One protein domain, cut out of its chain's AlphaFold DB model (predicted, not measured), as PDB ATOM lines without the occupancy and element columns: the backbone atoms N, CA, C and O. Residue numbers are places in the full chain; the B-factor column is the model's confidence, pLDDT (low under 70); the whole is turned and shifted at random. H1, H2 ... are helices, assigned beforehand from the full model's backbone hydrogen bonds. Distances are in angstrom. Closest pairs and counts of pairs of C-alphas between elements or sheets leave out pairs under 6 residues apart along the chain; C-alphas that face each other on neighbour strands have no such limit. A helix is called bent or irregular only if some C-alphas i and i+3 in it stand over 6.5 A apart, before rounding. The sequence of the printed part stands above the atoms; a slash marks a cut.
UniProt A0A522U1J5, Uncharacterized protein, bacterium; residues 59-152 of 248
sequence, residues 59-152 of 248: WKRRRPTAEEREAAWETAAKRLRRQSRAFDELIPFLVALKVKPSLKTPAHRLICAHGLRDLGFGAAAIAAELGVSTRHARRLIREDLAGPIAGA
ATOM      1  N   TRP A  59     -20.195  17.470 -31.586       51.91
ATOM      2  CA  TRP A  59     -19.038  17.847 -30.764       51.91
ATOM      3  C   TRP A  59     -19.388  18.534 -29.430       51.91
ATOM      4  O   TRP A  59     -18.626  18.440 -28.476       51.91
ATOM      5  N   LYS A  60     -20.574  19.145 -29.273       53.66
ATOM      6  CA  LYS A  60     -21.004  19.757 -27.997       53.66
ATOM      7  C   LYS A  60     -21.344  18.743 -26.899       53.66
ATOM      8  O   LYS A  60     -21.601  19.164 -25.769       53.66
ATOM      9  N   ARG A  61     -21.404  17.445 -27.217       57.84
ATOM     10  CA  ARG A  61     -21.688  16.363 -26.261       57.84
ATOM     11  C   ARG A  61     -20.587  15.308 -26.180       57.84
ATOM     12  O   ARG A  61     -20.715  14.398 -25.367       57.84
ATOM     13  N   ARG A  62     -19.536  15.405 -27.001       77.44
ATOM     14  CA  ARG A  62     -18.433  14.445 -26.943       77.44
ATOM     15  C   ARG A  62     -17.601  14.711 -25.691       77.44
ATOM     16  O   ARG A  62     -17.385  15.867 -25.325       77.44
ATOM     17  N   ARG A  63     -17.160  13.637 -25.036       84.38
ATOM     18  CA  ARG A  63     -16.110  13.735 -24.021       84.38
ATOM     19  C   ARG A  63     -14.779  14.066 -24.711       84.38
ATOM     20  O   ARG A  63     -14.553  13.543 -25.805       84.38
ATOM     21  N   PRO A  64     -13.929  14.912 -24.113       89.94
ATOM     22  CA  PRO A  64     -12.585  15.155 -24.621       89.94
ATOM     23  C   PRO A  64     -11.767  13.856 -24.710       89.94
ATOM     24  O   PRO A  64     -11.755  13.044 -23.773       89.94
ATOM     25  N   THR A  65     -11.068  13.657 -25.826       91.88
ATOM     26  CA  THR A  65     -10.053  12.600 -25.959       91.88
ATOM     27  C   THR A  65      -8.844  12.901 -25.066       91.88
ATOM     28  O   THR A  65      -8.726  13.995 -24.512       91.88
ATOM     29  N   ALA A  66      -7.943  11.933 -24.885       91.62
ATOM     30  CA  ALA A  66      -6.710  12.160 -24.127       91.62
ATOM     31  C   ALA A  66      -5.843  13.263 -24.767       91.62
ATOM     32  O   ALA A  66      -5.384  14.161 -24.068       91.62
ATOM     33  N   GLU A  67      -5.718  13.254 -26.096       93.50
ATOM     34  CA  GLU A  67      -5.013  14.291 -26.864       93.50
ATOM     35  C   GLU A  67      -5.643  15.679 -26.677       93.50
ATOM     36  O   GLU A  67      -4.940  16.661 -26.469       93.50
ATOM     37  N   GLU A  68      -6.977  15.772 -26.673       92.88
ATOM     38  CA  GLU A  68      -7.680  17.038 -26.438       92.88
ATOM     39  C   GLU A  68      -7.488  17.552 -25.005       92.88
ATOM     40  O   GLU A  68      -7.456  18.763 -24.790       92.88
ATOM     41  N   ARG A  69      -7.345  16.662 -24.015       93.69
ATOM     42  CA  ARG A  69      -7.026  17.058 -22.632       93.69
ATOM     43  C   ARG A  69      -5.614  17.610 -22.522       93.69
ATOM     44  O   ARG A  69      -5.414  18.626 -21.859       93.69
ATOM     45  N   GLU A  70      -4.667  16.966 -23.189       94.56
ATOM     46  CA  GLU A  70      -3.283  17.420 -23.234       94.56
ATOM     47  C   GLU A  70      -3.184  18.782 -23.938       94.56
ATOM     48  O   GLU A  70      -2.679  19.752 -23.368       94.56
ATOM     49  N   ALA A  71      -3.814  18.915 -25.108       93.88
ATOM     50  CA  ALA A  71      -3.903  20.177 -25.836       93.88
ATOM     51  C   ALA A  71      -4.620  21.277 -25.030       93.88
ATOM     52  O   ALA A  71      -4.243  22.452 -25.095       93.88
ATOM     53  N   ALA A  72      -5.642  20.922 -24.243       94.56
ATOM     54  CA  ALA A  72      -6.327  21.860 -23.358       94.56
ATOM     55  C   ALA A  72      -5.374  22.388 -22.281       94.56
ATOM     56  O   ALA A  72      -5.335  23.597 -22.041       94.56
ATOM     57  N   TRP A  73      -4.586  21.505 -21.665       95.88
ATOM     58  CA  TRP A  73      -3.589  21.896 -20.673       95.88
ATOM     59  C   TRP A  73      -2.571  22.873 -21.261       95.88
ATOM     60  O   TRP A  73      -2.344  23.947 -20.701       95.88
ATOM     61  N   GLU A  74      -2.010  22.552 -22.427       95.19
ATOM     62  CA  GLU A  74      -1.061  23.428 -23.113       95.19
ATOM     63  C   GLU A  74      -1.670  24.778 -23.487       95.19
ATOM     64  O   GLU A  74      -1.031  25.820 -23.339       95.19
ATOM     65  N   THR A  75      -2.916  24.780 -23.959       95.00
ATOM     66  CA  THR A  75      -3.629  26.007 -24.333       95.00
ATOM     67  C   THR A  75      -3.824  26.912 -23.118       95.00
ATOM     68  O   THR A  75      -3.527  28.108 -23.179       95.00
ATOM     69  N   ALA A  76      -4.238  26.341 -21.985       94.12
ATOM     70  CA  ALA A  76      -4.369  27.074 -20.732       94.12
ATOM     71  C   ALA A  76      -3.011  27.578 -20.208       94.12
ATOM     72  O   ALA A  76      -2.918  28.723 -19.764       94.12
ATOM     73  N   ALA A  77      -1.943  26.783 -20.319       93.62
ATOM     74  CA  ALA A  77      -0.587  27.195 -19.949       93.62
ATOM     75  C   ALA A  77      -0.073  28.351 -20.827       93.62
ATOM     76  O   ALA A  77       0.443  29.342 -20.309       93.62
ATOM     77  N   LYS A  78      -0.289  28.295 -22.151       93.50
ATOM     78  CA  LYS A  78       0.031  29.392 -23.084       93.50
ATOM     79  C   LYS A  78      -0.730  30.670 -22.731       93.50
ATOM     80  O   LYS A  78      -0.169  31.762 -22.803       93.50
ATOM     81  N   ARG A  79      -1.997  30.549 -22.327       92.69
ATOM     82  CA  ARG A  79      -2.804  31.681 -21.860       92.69
ATOM     83  C   ARG A  79      -2.266  32.266 -20.555       92.69
ATOM     84  O   ARG A  79      -2.098  33.479 -20.480       92.69
ATOM     85  N   LEU A  80      -1.940  31.425 -19.574       93.06
ATOM     86  CA  LEU A  80      -1.307  31.845 -18.320       93.06
ATOM     87  C   LEU A  80       0.004  32.594 -18.569       93.06
ATOM     88  O   LEU A  80       0.213  33.646 -17.974       93.06
ATOM     89  N   ARG A  81       0.837  32.119 -19.502       91.94
ATOM     90  CA  ARG A  81       2.088  32.789 -19.890       91.94
ATOM     91  C   ARG A  81       1.870  34.205 -20.421       91.94
ATOM     92  O   ARG A  81       2.702  35.074 -20.206       91.94
ATOM     93  N   ARG A  82       0.751  34.452 -21.106       89.75
ATOM     94  CA  ARG A  82       0.390  35.791 -21.605       89.75
ATOM     95  C   ARG A  82      -0.184  36.699 -20.516       89.75
ATOM     96  O   ARG A  82      -0.094  37.912 -20.643       89.75
ATOM     97  N   GLN A  83      -0.812  36.125 -19.491       87.94
ATOM     98  CA  GLN A  83      -1.502  36.873 -18.435       87.94
ATOM     99  C   GLN A  83      -0.622  37.144 -17.206       87.94
ATOM    100  O   GLN A  83      -0.821  38.152 -16.535       87.94
ATOM    101  N   SER A  84       0.338  36.268 -16.903       86.75
ATOM    102  CA  SER A  84       1.207  36.378 -15.730       86.75
ATOM    103  C   SER A  84       2.623  36.787 -16.121       86.75
ATOM    104  O   SER A  84       3.299  36.072 -16.857       86.75
ATOM    105  N   ARG A  85       3.106  37.907 -15.566       81.19
ATOM    106  CA  ARG A  85       4.512  38.334 -15.702       81.19
ATOM    107  C   ARG A  85       5.485  37.395 -14.984       81.19
ATOM    108  O   ARG A  85       6.626  37.284 -15.403       81.19
ATOM    109  N   ALA A  86       5.020  36.705 -13.944       83.62
ATOM    110  CA  ALA A  86       5.791  35.745 -13.158       83.62
ATOM    111  C   ALA A  86       5.458  34.296 -13.558       83.62
ATOM    112  O   ALA A  86       5.362  33.411 -12.712       83.62
ATOM    113  N   PHE A  87       5.190  34.040 -14.847       86.00
ATOM    114  CA  PHE A  87       4.814  32.699 -15.312       86.00
ATOM    115  C   PHE A  87       5.886  31.650 -15.006       86.00
ATOM    116  O   PHE A  87       5.541  30.531 -14.636       86.00
ATOM    117  N   ASP A  88       7.163  32.021 -15.107       84.88
ATOM    118  CA  ASP A  88       8.276  31.100 -14.875       84.88
ATOM    119  C   ASP A  88       8.280  30.554 -13.438       84.88
ATOM    120  O   ASP A  88       8.551  29.375 -13.221       84.88
ATOM    121  N   GLU A  89       7.850  31.358 -12.462       82.88
ATOM    122  CA  GLU A  89       7.691  30.932 -11.063       82.88
ATOM    123  C   GLU A  89       6.535  29.935 -10.869       82.88
ATOM    124  O   GLU A  89       6.513  29.177  -9.898       82.88
ATOM    125  N   LEU A  90       5.568  29.907 -11.791       89.44
ATOM    126  CA  LEU A  90       4.432  28.984 -11.748       89.44
ATOM    127  C   LEU A  90       4.769  27.613 -12.342       89.44
ATOM    128  O   LEU A  90       4.039  26.660 -12.074       89.44
ATOM    129  N   ILE A  91       5.836  27.492 -13.140       90.00
ATOM    130  CA  ILE A  91       6.166  26.259 -13.870       90.00
ATOM    131  C   ILE A  91       6.259  25.042 -12.933       90.00
ATOM    132  O   ILE A  91       5.559  24.063 -13.212       90.00
ATOM    133  N   PRO A  92       7.005  25.077 -11.806       88.75
ATOM    134  CA  PRO A  92       7.096  23.922 -10.910       88.75
ATOM    135  C   PRO A  92       5.728  23.498 -10.366       88.75
ATOM    136  O   PRO A  92       5.391  22.315 -10.348       88.75
ATOM    137  N   PHE A  93       4.887  24.475 -10.008       92.88
ATOM    138  CA  PHE A  93       3.527  24.216  -9.542       92.88
ATOM    139  C   PHE A  93       2.656  23.586 -10.631       92.88
ATOM    140  O   PHE A  93       1.927  22.638 -10.354       92.88
ATOM    141  N   LEU A  94       2.719  24.088 -11.867       94.06
ATOM    142  CA  LEU A  94       1.933  23.555 -12.981       94.06
ATOM    143  C   LEU A  94       2.350  22.121 -13.326       94.06
ATOM    144  O   LEU A  94       1.480  21.279 -13.545       94.06
ATOM    145  N   VAL A  95       3.651  21.824 -13.323       92.50
ATOM    146  CA  VAL A  95       4.169  20.463 -13.530       92.50
ATOM    147  C   VAL A  95       3.665  19.530 -12.429       92.50
ATOM    148  O   VAL A  95       3.052  18.503 -12.728       92.50
ATOM    149  N   ALA A  96       3.821  19.920 -11.159       92.06
ATOM    150  CA  ALA A  96       3.342  19.134 -10.024       92.06
ATOM    151  C   ALA A  96       1.820  18.916 -10.071       92.06
ATOM    152  O   ALA A  96       1.330  17.811  -9.829       92.06
ATOM    153  N   LEU A  97       1.057  19.954 -10.425       94.94
ATOM    154  CA  LEU A  97      -0.399  19.905 -10.512       94.94
ATOM    155  C   LEU A  97      -0.894  19.007 -11.652       94.94
ATOM    156  O   LEU A  97      -1.937  18.370 -11.499       94.94
ATOM    157  N   LYS A  98      -0.159  18.947 -12.769       93.88
ATOM    158  CA  LYS A  98      -0.462  18.057 -13.897       93.88
ATOM    159  C   LYS A  98      -0.284  16.588 -13.513       93.88
ATOM    160  O   LYS A  98      -1.148  15.772 -13.815       93.88
ATOM    161  N   VAL A  99       0.808  16.266 -12.816       93.69
ATOM    162  CA  VAL A  99       1.099  14.899 -12.347       93.69
ATOM    163  C   VAL A  99       0.149  14.487 -11.221       93.69
ATOM    164  O   VAL A  99      -0.349  13.363 -11.200       93.69
ATOM    165  N   LYS A 100      -0.140  15.402 -10.289       93.69
ATOM    166  CA  LYS A 100      -0.982  15.141  -9.117       93.69
ATOM    167  C   LYS A 100      -2.120  16.168  -9.001       93.69
ATOM    168  O   LYS A 100      -2.043  17.107  -8.200       93.69
ATOM    169  N   PRO A 101      -3.248  15.942  -9.704       92.44
ATOM    170  CA  PRO A 101      -4.427  16.817  -9.664       92.44
ATOM    171  C   PRO A 101      -5.028  17.032  -8.266       92.44
ATOM    172  O   PRO A 101      -5.730  18.019  -8.018       92.44
ATOM    173  N   SER A 102      -4.770  16.109  -7.333       92.06
ATOM    174  CA  SER A 102      -5.250  16.180  -5.950       92.06
ATOM    175  C   SER A 102      -4.522  17.220  -5.093       92.06
ATOM    176  O   SER A 102      -5.068  17.617  -4.067       92.06
ATOM    177  N   LEU A 103      -3.354  17.729  -5.516       90.38
ATOM    178  CA  LEU A 103      -2.623  18.775  -4.782       90.38
ATOM    179  C   LEU A 103      -3.483  20.023  -4.561       90.38
ATOM    180  O   LEU A 103      -3.552  20.559  -3.453       90.38
ATOM    181  N   LYS A 104      -4.141  20.487  -5.629       93.88
ATOM    182  CA  LYS A 104      -5.071  21.622  -5.623       93.88
ATOM    183  C   LYS A 104      -6.164  21.400  -6.663       93.88
ATOM    184  O   LYS A 104      -6.166  22.015  -7.728       93.88
ATOM    185  N   THR A 105      -7.150  20.571  -6.323       94.25
ATOM    186  CA  THR A 105      -8.279  20.247  -7.213       94.25
ATOM    187  C   THR A 105      -8.976  21.474  -7.821       94.25
ATOM    188  O   THR A 105      -9.287  21.426  -9.012       94.25
ATOM    189  N   PRO A 106      -9.211  22.588  -7.090       95.25
ATOM    190  CA  PRO A 106      -9.796  23.787  -7.693       95.25
ATOM    191  C   PRO A 106      -8.923  24.397  -8.797       95.25
ATOM    192  O   PRO A 106      -9.441  24.716  -9.863       95.25
ATOM    193  N   ALA A 107      -7.608  24.490  -8.576       95.56
ATOM    194  CA  ALA A 107      -6.659  25.025  -9.554       95.56
ATOM    195  C   ALA A 107      -6.585  24.134 -10.802       95.56
ATOM    196  O   ALA A 107      -6.684  24.629 -11.922       95.56
ATOM    197  N   HIS A 108      -6.510  22.814 -10.610       96.19
ATOM    198  CA  HIS A 108      -6.513  21.852 -11.712       96.19
ATOM    199  C   HIS A 108      -7.789  21.979 -12.559       96.19
ATOM    200  O   HIS A 108      -7.733  22.123 -13.778       96.19
ATOM    201  N   ARG A 109      -8.961  21.995 -11.908       96.44
ATOM    202  CA  ARG A 109     -10.253  22.159 -12.592       96.44
ATOM    203  C   ARG A 109     -10.344  23.479 -13.350       96.44
ATOM    204  O   ARG A 109     -10.915  23.491 -14.436       96.44
ATOM    205  N   LEU A 110      -9.809  24.563 -12.792       97.00
ATOM    206  CA  LEU A 110      -9.801  25.869 -13.440       97.00
ATOM    207  C   LEU A 110      -8.971  25.840 -14.732       97.00
ATOM    208  O   LEU A 110      -9.494  26.193 -15.788       97.00
ATOM    209  N   ILE A 111      -7.737  25.324 -14.680       96.50
ATOM    210  CA  ILE A 111      -6.858  25.184 -15.855       96.50
ATOM    211  C   ILE A 111      -7.545  24.357 -16.944       96.50
ATOM    212  O   ILE A 111      -7.694  24.823 -18.074       96.50
ATOM    213  N   CYS A 112      -8.035  23.162 -16.600       96.38
ATOM    214  CA  CYS A 112      -8.706  22.295 -17.564       96.38
ATOM    215  C   CYS A 112      -9.978  22.936 -18.138       96.38
ATOM    216  O   CYS A 112     -10.234  22.820 -19.335       96.38
ATOM    217  N   ALA A 113     -10.776  23.632 -17.320       96.69
ATOM    218  CA  ALA A 113     -11.990  24.300 -17.786       96.69
ATOM    219  C   ALA A 113     -11.687  25.406 -18.807       96.69
ATOM    220  O   ALA A 113     -12.393  25.500 -19.812       96.69
ATOM    221  N   HIS A 114     -10.644  26.211 -18.578       96.81
ATOM    222  CA  HIS A 114     -10.207  27.235 -19.529       96.81
ATOM    223  C   HIS A 114      -9.635  26.621 -20.806       96.81
ATOM    224  O   HIS A 114     -10.063  26.995 -21.894       96.81
ATOM    225  N   GLY A 115      -8.752  25.628 -20.684       95.75
ATOM    226  CA  GLY A 115      -8.168  24.939 -21.833       95.75
ATOM    227  C   GLY A 115      -9.224  24.313 -22.744       95.75
ATOM    228  O   GLY A 115      -9.264  24.579 -23.942       95.75
ATOM    229  N   LEU A 116     -10.154  23.550 -22.163       95.44
ATOM    230  CA  LEU A 116     -11.258  22.939 -22.906       95.44
ATOM    231  C   LEU A 116     -12.189  23.995 -23.504       95.44
ATOM    232  O   LEU A 116     -12.702  23.827 -24.611       95.44
ATOM    233  N   ARG A 117     -12.425  25.101 -22.794       94.88
ATOM    234  CA  ARG A 117     -13.224  26.201 -23.333       94.88
ATOM    235  C   ARG A 117     -12.575  26.808 -24.573       94.88
ATOM    236  O   ARG A 117     -13.296  27.078 -25.535       94.88
ATOM    237  N   ASP A 118     -11.265  27.011 -24.533       93.44
ATOM    238  CA  ASP A 118     -10.490  27.608 -25.618       93.44
ATOM    239  C   ASP A 118     -10.406  26.656 -26.833       93.44
ATOM    240  O   ASP A 118     -10.431  27.120 -27.969       93.44
ATOM    241  N   LEU A 119     -10.493  25.336 -26.617       91.38
ATOM    242  CA  LEU A 119     -10.705  24.325 -27.671       91.38
ATOM    243  C   LEU A 119     -12.162  24.224 -28.177       91.38
ATOM    244  O   LEU A 119     -12.486  23.381 -29.011       91.38
ATOM    245  N   GLY A 120     -13.077  25.063 -27.681       91.06
ATOM    246  CA  GLY A 120     -14.462  25.136 -28.157       91.06
ATOM    247  C   GLY A 120     -15.462  24.237 -27.421       91.06
ATOM    248  O   GLY A 120     -16.651  24.231 -27.772       91.06
ATOM    249  N   PHE A 121     -15.051  23.530 -26.363       91.19
ATOM    250  CA  PHE A 121     -15.973  22.717 -25.573       91.19
ATOM    251  C   PHE A 121     -16.996  23.582 -24.822       91.19
ATOM    252  O   PHE A 121     -16.745  24.696 -24.347       91.19
ATOM    253  N   GLY A 122     -18.219  23.057 -24.735       90.56
ATOM    254  CA  GLY A 122     -19.306  23.680 -23.987       90.56
ATOM    255  C   GLY A 122     -19.254  23.337 -22.499       90.56
ATOM    256  O   GLY A 122     -18.752  22.287 -22.109       90.56
ATOM    257  N   ALA A 123     -19.885  24.166 -21.664       91.75
ATOM    258  CA  ALA A 123     -19.913  23.964 -20.211       91.75
ATOM    259  C   ALA A 123     -20.470  22.597 -19.764       91.75
ATOM    260  O   ALA A 123     -20.100  22.120 -18.702       91.75
ATOM    261  N   ALA A 124     -21.353  21.969 -20.550       89.88
ATOM    262  CA  ALA A 124     -21.873  20.635 -20.239       89.88
ATOM    263  C   ALA A 124     -20.820  19.528 -20.439       89.88
ATOM    264  O   ALA A 124     -20.739  18.620 -19.620       89.88
ATOM    265  N   ALA A 125     -20.001  19.620 -21.492       91.12
ATOM    266  CA  ALA A 125     -18.910  18.674 -21.731       91.12
ATOM    267  C   ALA A 125     -17.799  18.851 -20.685       91.12
ATOM    268  O   ALA A 125     -17.347  17.877 -20.097       91.12
ATOM    269  N   ILE A 126     -17.451  20.105 -20.376       94.19
ATOM    270  CA  ILE A 126     -16.483  20.450 -19.324       94.19
ATOM    271  C   ILE A 126     -16.954  19.945 -17.953       94.19
ATOM    272  O   ILE A 126     -16.173  19.390 -17.190       94.19
ATOM    273  N   ALA A 127     -18.242  20.101 -17.640       93.31
ATOM    274  CA  ALA A 127     -18.833  19.587 -16.409       93.31
ATOM    275  C   ALA A 127     -18.704  18.061 -16.290       93.31
ATOM    276  O   ALA A 127     -18.297  17.566 -15.240       93.31
ATOM    277  N   ALA A 128     -19.013  17.338 -17.371       91.12
ATOM    278  CA  ALA A 128     -18.891  15.885 -17.418       91.12
ATOM    279  C   ALA A 128     -17.435  15.416 -17.270       91.12
ATOM    280  O   ALA A 128     -17.193  14.450 -16.556       91.12
ATOM    281  N   GLU A 129     -16.485  16.113 -17.898       93.69
ATOM    282  CA  GLU A 129     -15.056  15.789 -17.814       93.69
ATOM    283  C   GLU A 129     -14.490  16.017 -16.407       93.69
ATOM    284  O   GLU A 129     -13.775  15.181 -15.871       93.69
ATOM    285  N   LEU A 130     -14.840  17.136 -15.770       93.75
ATOM    286  CA  LEU A 130     -14.274  17.520 -14.471       93.75
ATOM    287  C   LEU A 130     -15.018  16.931 -13.262       93.75
ATOM    288  O   LEU A 130     -14.633  17.201 -12.115       93.75
ATOM    289  N   GLY A 131     -16.104  16.187 -13.501       93.19
ATOM    290  CA  GLY A 131     -16.976  15.659 -12.451       93.19
ATOM    291  C   GLY A 131     -17.635  16.764 -11.617       93.19
ATOM    292  O   GLY A 131     -17.688  16.674 -10.392       93.19
ATOM    293  N   VAL A 132     -18.085  17.850 -12.257       95.19
ATOM    294  CA  VAL A 132     -18.737  18.995 -11.588       95.19
ATOM    295  C   VAL A 132     -20.084  19.326 -12.228       95.19
ATOM    296  O   VAL A 132     -20.405  18.869 -13.318       95.19
ATOM    297  N   SER A 133     -20.896  20.161 -11.577       94.44
ATOM    298  CA  SER A 133     -22.163  20.611 -12.166       94.44
ATOM    299  C   SER A 133     -21.948  21.593 -13.326       94.44
ATOM    300  O   SER A 133     -21.007  22.389 -13.331       94.44
ATOM    301  N   THR A 134     -22.882  21.636 -14.283       92.81
ATOM    302  CA  THR A 134     -22.857  22.600 -15.405       92.81
ATOM    303  C   THR A 134     -22.810  24.056 -14.933       92.81
ATOM    304  O   THR A 134     -22.194  24.903 -15.581       92.81
ATOM    305  N   ARG A 135     -23.444  24.372 -13.794       94.12
ATOM    306  CA  ARG A 135     -23.371  25.709 -13.182       94.12
ATOM    307  C   ARG A 135     -21.951  26.015 -12.706       94.12
ATOM    308  O   ARG A 135     -21.468  27.113 -12.963       94.12
ATOM    309  N   HIS A 136     -21.285  25.052 -12.071       96.12
ATOM    310  CA  HIS A 136     -19.903  25.199 -11.625       96.12
ATOM    311  C   HIS A 136     -18.950  25.349 -12.819       96.12
ATOM    312  O   HIS A 136     -18.171  26.292 -12.844       96.12
ATOM    313  N   ALA A 137     -19.085  24.525 -13.863       96.06
ATOM    314  CA  ALA A 137     -18.279  24.666 -15.078       96.06
ATOM    315  C   ALA A 137     -18.416  26.063 -15.713       96.06
ATOM    316  O   ALA A 137     -17.422  26.673 -16.094       96.06
ATOM    317  N   ARG A 138     -19.633  26.629 -15.767       95.31
ATOM    318  CA  ARG A 138     -19.839  28.016 -16.229       95.31
ATOM    319  C   ARG A 138     -19.163  29.055 -15.338       95.31
ATOM    320  O   ARG A 138     -18.754  30.083 -15.864       95.31
ATOM    321  N   ARG A 139     -19.105  28.821 -14.023       96.56
ATOM    322  CA  ARG A 139     -18.408  29.710 -13.086       96.56
ATOM    323  C   ARG A 139     -16.907  29.684 -13.350       96.56
ATOM    324  O   ARG A 139     -16.358  30.749 -13.569       96.56
ATOM    325  N   LEU A 140     -16.310  28.492 -13.442       96.38
ATOM    326  CA  LEU A 140     -14.880  28.321 -13.731       96.38
ATOM    327  C   LEU A 140     -14.476  29.048 -15.016       96.38
ATOM    328  O   LEU A 140     -13.537  29.817 -15.010       96.38
ATOM    329  N   ILE A 141     -15.247  28.887 -16.096       94.56
ATOM    330  CA  ILE A 141     -14.960  29.524 -17.397       94.56
ATOM    331  C   ILE A 141     -14.980  31.065 -17.341       94.56
ATOM    332  O   ILE A 141     -14.388  31.722 -18.196       94.56
ATOM    333  N   ARG A 142     -15.738  31.646 -16.406       94.06
ATOM    334  CA  ARG A 142     -15.873  33.104 -16.245       94.06
ATOM    335  C   ARG A 142     -14.865  33.689 -15.266       94.06
ATOM    336  O   ARG A 142     -14.758  34.907 -15.196       94.06
ATOM    337  N   GLU A 143     -14.228  32.842 -14.474       93.12
ATOM    338  CA  GLU A 143     -13.265  33.255 -13.469       93.12
ATOM    339  C   GLU A 143     -11.970  33.714 -14.147       93.12
ATOM    340  O   GLU A 143     -11.674  33.328 -15.282       93.12
ATOM    341  N   ASP A 144     -11.219  34.588 -13.478       93.31
ATOM    342  CA  ASP A 144      -9.871  34.902 -13.933       93.31
ATOM    343  C   ASP A 144      -8.966  33.683 -13.725       93.31
ATOM    344  O   ASP A 144      -9.023  33.023 -12.688       93.31
ATOM    345  N   LEU A 145      -8.128  33.383 -14.715       92.75
ATOM    346  CA  LEU A 145      -7.238  32.229 -14.657       92.75
ATOM    347  C   LEU A 145      -5.957  32.553 -13.873       92.75
ATOM    348  O   LEU A 145      -5.458  31.697 -13.152       92.75
ATOM    349  N   ALA A 146      -5.415  33.767 -13.987       92.12
ATOM    350  CA  ALA A 146      -4.088  34.084 -13.461       92.12
ATOM    351  C   ALA A 146      -4.067  34.225 -11.931       92.12
ATOM    352  O   ALA A 146      -3.252  33.581 -11.268       92.12
ATOM    353  N   GLY A 147      -4.971  35.021 -11.357       91.06
ATOM    354  CA  GLY A 147      -4.991  35.340  -9.927       91.06
ATOM    355  C   GLY A 147      -5.148  34.112  -9.019       91.06
ATOM    356  O   GLY A 147      -4.291  33.879  -8.158       91.06
ATOM    357  N   PRO A 148      -6.189  33.277  -9.204       92.88
ATOM    358  CA  PRO A 148      -6.386  32.075  -8.395       92.88
ATOM    359  C   PRO A 148      -5.237  31.068  -8.516       92.88
ATOM    360  O   PRO A 148      -4.865  30.442  -7.519       92.88
ATOM    361  N   ILE A 149      -4.655  30.924  -9.713       94.75
ATOM    362  CA  ILE A 149      -3.522  30.021  -9.955       94.75
ATOM    363  C   ILE A 149      -2.259  30.538  -9.274       94.75
ATOM    364  O   ILE A 149      -1.618  29.762  -8.570       94.75
ATOM    365  N   ALA A 150      -1.949  31.830  -9.380       91.81
ATOM    366  CA  ALA A 150      -0.813  32.429  -8.683       91.81
ATOM    367  C   ALA A 150      -0.940  32.283  -7.157       91.81
ATOM    368  O   ALA A 150      -0.008  31.837  -6.490       91.81
ATOM    369  N   GLY A 151      -2.124  32.551  -6.597       91.44
ATOM    370  CA  GLY A 151      -2.370  32.369  -5.164       91.44
ATOM    371  C   GLY A 151      -2.291  30.904  -4.711       91.44
ATOM    372  O   GLY A 151      -1.834  30.610  -3.603       91.44
ATOM    373  N   ALA A 152      -2.732  29.957  -5.545       93.06
ATOM    374  CA  ALA A 152      -2.584  28.529  -5.271       93.06
ATOM    375  C   ALA A 152      -1.117  28.080  -5.336       93.06
ATOM    376  O   ALA A 152      -0.678  27.370  -4.428       93.06
TER     377      ALA A 152
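AT A GLANCE: This is residues 59 to 152 of the 248 residues of an uncharacterized protein of bacterium (UniProt A0A522U1J5). A cluster of six helices is built round H3, which runs through the middle; the longest helix, H1, crosses it on one side, and the short H4 and H5 pack on it on another. H2 folds back from the end of H1 with few close approaches to the other helices, and the last helix, H6, ends the printed part near H2 and one end of H3. The printed part has 94 residues, with six named helices in the order H1 to H6 and no named strand; its class is all helix. It is compact, with a radius of gyration of the C-alphas of 12.3 A and spans of 36 by 25 by 25 A.

IN THESE COORDINATES: Before the first named helix come residues 59 to 65, of which 59 to 61 are a short helical run without a name. H1, residues 66 to 83, begins with C-alpha 66 at (-6.710, 12.160, -24.127) and is 25.9 A long from first to last C-alpha. H2, residues 87 to 99, is 18.4 A long and irregular: C-alphas 89 and 92 are 7.0 A apart. H3, residues 105 to 118, is 19.9 A long and begins with C-alpha 105 at (-8.279, 20.247, -7.213). H4 holds residues 123 to 130 and H5 residues 134 to 142. H6, residues 146 to 152, ends with C-alpha 152 at (-2.584, 28.529, -5.271).

HOW THE PARTS SIT: H3 is the hub and touches four helices. It touches H1 about perpendicular, at 85 degrees, with Ala 72 and Gly 115 the closest C-alphas, 3.9 A apart. H3 and H4 form a helical hairpin: they touch, with the closest C-alphas those of Ala 113 and Ile 126, 6.1 A apart, and run opposite ways at a steep tilt of 43 degrees. H5 touches H3 about perpendicular, at 78 degrees, with the closest C-alphas, those of Leu 110 and Leu 140, 5.6 A apart. H5 also touches H4, at 83 degrees, about perpendicular; the closest C-alphas, those of Ala 127 and Thr 134, are 5.1 A apart. H3 and H6 only just touch, with 3 pairs of C-alphas within 8 A, and H3 does so with residue 107 alone; the C-alphas of Ala 107 and Ile 149 are the closest, 5.9 A apart. H2 touches no helix but is near H1, H3 and H6; its closest C-alphas with H1 are those of Phe 87 and Arg 81, 5.3 A apart. Among the pairs that stay apart are H1 and H5, and H5 and H6. Every O i to N i+4 pair is within hydrogen-bond range in H1, H3, H4, H5 and H6, and 7 of 9 are in H2.

THE WHOLE: The two C-alphas farthest apart, those of Arg 61 and Glu 89, are 36.1 A apart. The printed part has no cut, and the five links between its helices are tight. Its mean pLDDT is 91.3, and residues 59 to 61 are under 70.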